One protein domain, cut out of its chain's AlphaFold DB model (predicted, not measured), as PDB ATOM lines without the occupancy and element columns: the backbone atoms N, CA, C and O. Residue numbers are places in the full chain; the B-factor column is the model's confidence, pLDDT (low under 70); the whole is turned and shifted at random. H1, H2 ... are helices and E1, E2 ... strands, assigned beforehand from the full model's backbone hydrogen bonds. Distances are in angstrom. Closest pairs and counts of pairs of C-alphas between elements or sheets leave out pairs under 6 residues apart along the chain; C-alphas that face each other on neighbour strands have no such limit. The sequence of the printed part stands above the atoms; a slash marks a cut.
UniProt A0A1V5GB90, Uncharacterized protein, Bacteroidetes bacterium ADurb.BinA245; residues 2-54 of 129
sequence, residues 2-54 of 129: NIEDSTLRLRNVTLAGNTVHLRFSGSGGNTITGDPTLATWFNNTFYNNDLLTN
ATOM      1  N   ASN A   2      48.604 -19.829   1.889       71.44
ATOM      2  CA  ASN A   2      49.953 -19.845   2.523       71.44
ATOM      3  C   ASN A   2      50.499 -21.252   2.848       71.44
ATOM      4  O   ASN A   2      51.704 -21.488   2.842       71.44
ATOM      5  N   ILE A   3      49.604 -22.198   3.132       76.94
ATOM      6  CA  ILE A   3      49.953 -23.604   3.364       76.94
ATOM      7  C   ILE A   3      50.404 -24.300   2.067       76.94
ATOM      8  O   ILE A   3      51.350 -25.079   2.081       76.94
ATOM      9  N   GLU A   4      49.749 -24.006   0.943       74.31
ATOM     10  CA  GLU A   4      50.078 -24.578  -0.373       74.31
ATOM     11  C   GLU A   4      51.329 -23.933  -0.975       74.31
ATOM     12  O   GLU A   4      52.113 -24.596  -1.643       74.31
ATOM     13  N   ASP A   5      51.544 -22.653  -0.674       70.12
ATOM     14  CA  ASP A   5      52.741 -21.893  -1.048       70.12
ATOM     15  C   ASP A   5      53.944 -22.196  -0.126       70.12
ATOM     16  O   ASP A   5      55.013 -21.605  -0.233       70.12
ATOM     17  N   SER A   6      53.786 -23.122   0.831       74.31
ATOM     18  CA  SER A   6      54.823 -23.513   1.803       74.31
ATOM     19  C   SER A   6      55.396 -22.364   2.649       74.31
ATOM     20  O   SER A   6      56.436 -22.522   3.303       74.31
ATOM     21  N   THR A   7      54.713 -21.220   2.696       79.88
ATOM     22  CA  THR A   7      55.091 -20.079   3.537       79.88
ATOM     23  C   THR A   7      54.738 -20.339   5.003       79.88
ATOM     24  O   THR A   7      55.473 -19.904   5.893       79.88
ATOM     25  N   LEU A   8      53.711 -21.159   5.266       84.44
ATOM     26  CA  LEU A   8      53.390 -21.709   6.588       84.44
ATOM     27  C   LEU A   8      53.837 -23.176   6.715       84.44
ATOM     28  O   LEU A   8      53.493 -24.013   5.885       84.44
ATOM     29  N   ARG A   9      54.548 -23.505   7.802       84.12
ATOM     30  CA  ARG A   9      54.876 -24.886   8.196       84.12
ATOM     31  C   ARG A   9      54.468 -25.119   9.645       84.12
ATOM     32  O   ARG A   9      54.975 -24.442  10.533       84.12
ATOM     33  N   LEU A  10      53.585 -26.088   9.871       90.38
ATOM     34  CA  LEU A  10      53.210 -26.573  11.201       90.38
ATOM     35  C   LEU A  10      53.731 -28.000  11.333       90.38
ATOM     36  O   LEU A  10      53.284 -28.874  10.591       90.38
ATOM     37  N   ARG A  11      54.707 -28.220  12.217       92.19
ATOM     38  CA  ARG A  11      55.349 -29.525  12.408       92.19
ATOM     39  C   ARG A  11      55.393 -29.894  13.875       92.19
ATOM     40  O   ARG A  11      55.585 -29.023  14.721       92.19
ATOM     41  N   ASN A  12      55.282 -31.191  14.144       95.38
ATOM     42  CA  ASN A  12      55.376 -31.776  15.478       95.38
ATOM     43  C   ASN A  12      54.321 -31.219  16.452       95.38
ATOM     44  O   ASN A  12      54.551 -31.148  17.658       95.38
ATOM     45  N   VAL A  13      53.162 -30.820  15.928       95.94
ATOM     46  CA  VAL A  13      52.033 -30.287  16.694       95.94
ATOM     47  C   VAL A  13      51.106 -31.429  17.092       95.94
ATOM     48  O   VAL A  13      50.804 -32.302  16.282       95.94
ATOM     49  N   THR A  14      50.616 -31.404  18.327       97.12
ATOM     50  CA  THR A  14      49.544 -32.289  18.787       97.12
ATOM     51  C   THR A  14      48.349 -31.439  19.201       97.12
ATOM     52  O   THR A  14      48.486 -30.571  20.061       97.12
ATOM     53  N   LEU A  15      47.187 -31.688  18.598       97.12
ATOM     54  CA  LEU A  15      45.907 -31.121  19.024       97.12
ATOM     55  C   LEU A  15      45.112 -32.222  19.719       97.12
ATOM     56  O   LEU A  15      44.971 -33.310  19.164       97.12
ATOM     57  N   ALA A  16      44.610 -31.966  20.924       96.94
ATOM     58  CA  ALA A  16      43.978 -32.995  21.742       96.94
ATOM     59  C   ALA A  16      42.713 -32.488  22.429       96.94
ATOM     60  O   ALA A  16      42.714 -31.404  23.009       96.94
ATOM     61  N   GLY A  17      41.644 -33.288  22.401       96.38
ATOM     62  CA  GLY A  17      40.402 -32.969  23.112       96.38
ATOM     63  C   GLY A  17      39.568 -31.843  22.492       96.38
ATOM     64  O   GLY A  17      38.665 -31.333  23.151       96.38
ATOM     65  N   ASN A  18      39.852 -31.426  21.254       95.81
ATOM     66  CA  ASN A  18      39.025 -30.440  20.561       95.81
ATOM     67  C   ASN A  18      37.752 -31.103  20.020       95.81
ATOM     68  O   ASN A  18      37.829 -32.146  19.379       95.81
ATOM     69  N   THR A  19      36.594 -30.448  20.160       95.69
ATOM     70  CA  THR A  19      35.360 -30.873  19.466       95.69
ATOM     71  C   THR A  19      35.544 -30.878  17.946       95.69
ATOM     72  O   THR A  19      35.044 -31.760  17.255       95.69
ATOM     73  N   VAL A  20      36.285 -29.895  17.430       95.56
ATOM     74  CA  VAL A  20      36.724 -29.813  16.035       95.56
ATOM     75  C   VAL A  20      38.200 -29.439  16.051       95.56
ATOM     76  O   VAL A  20      38.550 -28.334  16.457       95.56
ATOM     77  N   HIS A  21      39.073 -30.359  15.641       94.81
ATOM     78  CA  HIS A  21      40.515 -30.099  15.612       94.81
ATOM     79  C   HIS A  21      40.917 -29.091  14.537       94.81
ATOM     80  O   HIS A  21      41.782 -28.252  14.767       94.81
ATOM     81  N   LEU A  22      40.314 -29.201  13.352       95.00
ATOM     82  CA  LEU A  22      40.656 -28.408  12.179       95.00
ATOM     83  C   LEU A  22      39.369 -27.998  11.477       95.00
ATOM     84  O   LEU A  22      38.515 -28.840  11.199       95.00
ATOM     85  N   ARG A  23      39.255 -26.708  11.177       94.69
ATOM     86  CA  ARG A  23      38.154 -26.145  10.402       94.69
ATOM     87  C   ARG A  23      38.740 -25.296   9.290       94.69
ATOM     88  O   ARG A  23      39.472 -24.344   9.544       94.69
ATOM     89  N   PHE A  24      38.418 -25.653   8.061       92.31
ATOM     90  CA  PHE A  24      38.726 -24.871   6.888       92.31
ATOM     91  C   PHE A  24      37.744 -23.701   6.789       92.31
ATOM     92  O   PHE A  24      36.524 -23.872   6.836       92.31
ATOM     93  N   SER A  25      38.291 -22.501   6.637       89.88
ATOM     94  CA  SER A  25      37.534 -21.280   6.383       89.88
ATOM     95  C   SER A  25      38.168 -20.534   5.219       89.88
ATOM     96  O   SER A  25      39.365 -20.248   5.257       89.88
ATOM     97  N   GLY A  26      37.371 -20.189   4.210       87.06
ATOM     98  CA  GLY A  26      37.827 -19.452   3.034       87.06
ATOM     99  C   GLY A  26      37.495 -20.169   1.731       87.06
ATOM    100  O   GLY A  26      36.634 -21.045   1.695       87.06
ATOM    101  N   SER A  27      38.172 -19.764   0.658       88.19
ATOM    102  CA  SER A  27      38.036 -20.388  -0.658       88.19
ATOM    103  C   SER A  27      39.085 -21.481  -0.833       88.19
ATOM    104  O   SER A  27      40.251 -21.274  -0.488       88.19
ATOM    105  N   GLY A  28      38.663 -22.640  -1.343       87.44
ATOM    106  CA  GLY A  28      39.540 -23.780  -1.602       87.44
ATOM    107  C   GLY A  28      40.669 -23.432  -2.571       87.44
ATOM    108  O   GLY A  28      40.457 -22.724  -3.554       87.44
ATOM    109  N   GLY A  29      41.866 -23.929  -2.273       86.56
ATOM    110  CA  GLY A  29      42.997 -23.915  -3.194       86.56
ATOM    111  C   GLY A  29      42.999 -25.133  -4.118       86.56
ATOM    112  O   GLY A  29      41.978 -25.788  -4.322       86.56
ATOM    113  N   ASN A  30      44.173 -25.462  -4.654       87.75
ATOM    114  CA  ASN A  30      44.333 -26.597  -5.568       87.75
ATOM    115  C   ASN A  30      44.327 -27.949  -4.842       87.75
ATOM    116  O   ASN A  30      43.867 -28.948  -5.386       87.75
ATOM    117  N   THR A  31      44.873 -27.992  -3.626       87.44
ATOM    118  CA  THR A  31      45.087 -29.228  -2.856       87.44
ATOM    119  C   THR A  31      44.312 -29.249  -1.547       87.44
ATOM    120  O   THR A  31      43.894 -30.318  -1.106       87.44
ATOM    121  N   ILE A  32      44.073 -28.082  -0.943       91.31
ATOM    122  CA  ILE A  32      43.247 -27.951   0.258       91.31
ATOM    123  C   ILE A  32      41.965 -27.210  -0.106       91.31
ATOM    124  O   ILE A  32      41.951 -26.003  -0.326       91.31
ATOM    125  N   THR A  33      40.878 -27.967  -0.157       93.06
ATOM    126  CA  THR A  33      39.554 -27.551  -0.635       93.06
ATOM    127  C   THR A  33      38.477 -27.565   0.452       93.06
ATOM    128  O   THR A  33      37.366 -27.101   0.217       93.06
ATOM    129  N   GLY A  34      38.783 -28.090   1.643       94.38
ATOM    130  CA  GLY A  34      37.860 -28.183   2.772       94.38
ATOM    131  C   GLY A  34      38.462 -28.937   3.961       94.38
ATOM    132  O   GLY A  34      39.638 -29.303   3.944       94.38
ATOM    133  N   ASP A  35      37.650 -29.205   4.988       95.06
ATOM    134  CA  ASP A  35      38.098 -29.872   6.225       95.06
ATOM    135  C   ASP A  35      38.830 -31.211   5.980       95.06
ATOM    136  O   ASP A  35      39.897 -31.404   6.568       95.06
ATOM    137  N   PRO A  36      38.359 -32.127   5.100       94.69
ATOM    138  CA  PRO A  36      39.025 -33.420   4.905       94.69
ATOM    139  C   PRO A  36      40.418 -33.304   4.278       94.69
ATOM    140  O   PRO A  36      41.352 -34.004   4.679       94.69
ATOM    141  N   THR A  37      40.585 -32.405   3.305       94.12
ATOM    142  CA  THR A  37      41.879 -32.180   2.646       94.12
ATOM    143  C   THR A  37      42.832 -31.404   3.555       94.12
ATOM    144  O   THR A  37      44.023 -31.714   3.581       94.12
ATOM    145  N   LEU A  38      42.321 -30.501   4.402       93.94
ATOM    146  CA  LEU A  38      43.103 -29.858   5.463       93.94
ATOM    147  C   LEU A  38      43.588 -30.873   6.511       93.94
ATOM    148  O   LEU A  38      44.759 -30.851   6.888       93.94
ATOM    149  N   ALA A  39      42.723 -31.786   6.955       94.56
ATOM    150  CA  ALA A  39      43.088 -32.843   7.899       94.56
ATOM    151  C   ALA A  39      44.114 -33.823   7.310       94.56
ATOM    152  O   ALA A  39      45.024 -34.259   8.018       94.56
ATOM    153  N   THR A  40      44.003 -34.127   6.015       93.88
ATOM    154  CA  THR A  40      44.984 -34.944   5.283       93.88
ATOM    155  C   THR A  40      46.340 -34.245   5.207       93.88
ATOM    156  O   THR A  40      47.366 -34.866   5.474       93.88
ATOM    157  N   TRP A  41      46.358 -32.944   4.898       92.62
ATOM    158  CA  TRP A  41      47.585 -32.150   4.926       92.62
ATOM    159  C   TRP A  41      48.207 -32.130   6.326       92.62
ATOM    160  O   TRP A  41      49.390 -32.425   6.465       92.62
ATOM    161  N   PHE A  42      47.418 -31.850   7.369       94.56
ATOM    162  CA  PHE A  42      47.920 -31.729   8.737       94.56
ATOM    163  C   PHE A  42      48.537 -33.037   9.246       94.56
ATOM    164  O   PHE A  42      49.617 -33.006   9.832       94.56
ATOM    165  N   ASN A  43      47.885 -34.178   8.989       94.38
ATOM    166  CA  ASN A  43      48.342 -35.505   9.417       94.38
ATOM    167  C   ASN A  43      49.368 -36.151   8.476       94.38
ATOM    168  O   ASN A  43      49.773 -37.292   8.706       94.38
ATOM    169  N   ASN A  44      49.804 -35.459   7.419       93.25
ATOM    170  CA  ASN A  44      50.860 -35.974   6.559       93.25
ATOM    171  C   ASN A  44      52.117 -36.265   7.402       93.25
ATOM    172  O   ASN A  44      52.554 -35.445   8.216       93.25
ATOM    173  N   THR A  45      52.700 -37.449   7.200       92.12
ATOM    174  CA  THR A  45      53.837 -37.960   7.980       92.12
ATOM    175  C   THR A  45      55.045 -37.033   7.942       92.12
ATOM    176  O   THR A  45      55.769 -36.948   8.932       92.12
ATOM    177  N   PHE A  46      55.224 -36.273   6.857       90.06
ATOM    178  CA  PHE A  46      56.249 -35.243   6.757       90.06
ATOM    179  C   PHE A  46      56.124 -34.206   7.880       90.06
ATOM    180  O   PHE A  46      57.128 -33.833   8.484       90.06
ATOM    181  N   TYR A  47      54.914 -33.752   8.207       92.00
ATOM    182  CA  TYR A  47      54.721 -32.762   9.267       92.00
ATOM    183  C   TYR A  47      54.732 -33.375  10.667       92.00
ATOM    184  O   TYR A  47      54.939 -32.648  11.637       92.00
ATOM    185  N   ASN A  48      54.557 -34.697  10.781       95.38
ATOM    186  CA  ASN A  48      54.580 -35.426  12.049       95.38
ATOM    187  C   ASN A  48      53.591 -34.850  13.085       95.38
ATOM    188  O   ASN A  48      53.827 -34.912  14.290       95.38
ATOM    189  N   ASN A  49      52.477 -34.263  12.652       96.50
ATOM    190  CA  ASN A  49      51.472 -33.779  13.593       96.50
ATOM    191  C   ASN A  49      50.599 -34.934  14.115       96.50
ATOM    192  O   ASN A  49      50.753 -36.097  13.721       96.50
ATOM    193  N   ASP A  50      49.730 -34.627  15.071       96.44
ATOM    194  CA  ASP A  50      48.825 -35.597  15.675       96.44
ATOM    195  C   ASP A  50      47.506 -34.952  16.094       96.44
ATOM    196  O   ASP A  50      47.492 -33.838  16.625       96.44
ATOM    197  N   LEU A  51      46.409 -35.673  15.876       97.19
ATOM    198  CA  LEU A  51      45.073 -35.315  16.342       97.19
ATOM    199  C   LEU A  51      44.597 -36.396  17.309       97.19
ATOM    200  O   LEU A  51      44.457 -37.554  16.923       97.19
ATOM    201  N   LEU A  52      44.369 -36.018  18.561       97.38
ATOM    202  CA  LEU A  52      43.961 -36.925  19.625       97.38
ATOM    203  C   LEU A  52      42.541 -36.609  20.080       97.38
ATOM    204  O   LEU A  52      42.243 -35.481  20.473       97.38
ATOM    205  N   THR A  53      41.682 -37.624  20.105       96.62
ATOM    206  CA  THR A  53      40.273 -37.464  20.477       96.62
ATOM    207  C   THR A  53      40.109 -36.860  21.869       96.62
ATOM    208  O   THR A  53      39.313 -35.940  22.038       96.62
ATOM    209  N   ASN A  54      40.868 -37.329  22.867       96.88
ATOM    210  CA  ASN A  54      40.729 -36.873  24.248       96.88
ATOM    211  C   ASN A  54      41.979 -36.136  24.726       96.88
ATOM    212  O   ASN A  54      43.108 -36.516  24.421       96.88
TER     213      ASN A  54
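Overview. This is residues 2 to 54 of the 129 residues of an uncharacterized protein of Bacteroidetes bacterium ADurb.BinA245 (UniProt A0A1V5GB90). There is little regular structure: a loop-built body with a small pair of parallel strands, E1 and E2, side by side toward one end and one short helix, H1, nearer the middle. Residues 17 to 34 make a long loop from E1 to H1. The printed part has 53 residues, only 14 in named elements, in the order E1, H1, E2, class mixed. It is compact, with a radius of gyration of the C-alphas of 11.1 A and spans of 31 by 21 by 14 A.

Along the chain. After residues 2 to 13, E1 holds residues 14 to 16, beginning at C-alpha 14 (49.544, -32.289, 18.787). H1, residues 35 to 42, is 10.3 A long. E2 holds residues 50 to 52, ending at C-alpha 52 (43.961, -36.925, 19.625).

Arrangement. E1 and E2 are parallel at 12 degrees; N 15 and O 50 are within hydrogen-bond range at 2.9 A. E1, H1 and E2 form a strand-helix-strand unit, two parallel neighbour strands with a helix between, its crossover right-handed. The closest C-alphas of H1 and E2, Phe 42 and Asp 50, are 8.0 A apart. In H1 every O i to N i+4 pair is within hydrogen-bond range.

Size, cuts and confidence. The farthest C-alphas, Asp 5 and Asn 54, are 31.8 A apart. The link E1 to H1 is long. The printed part has no cut, and no printed residue is under 70 in pLDDT.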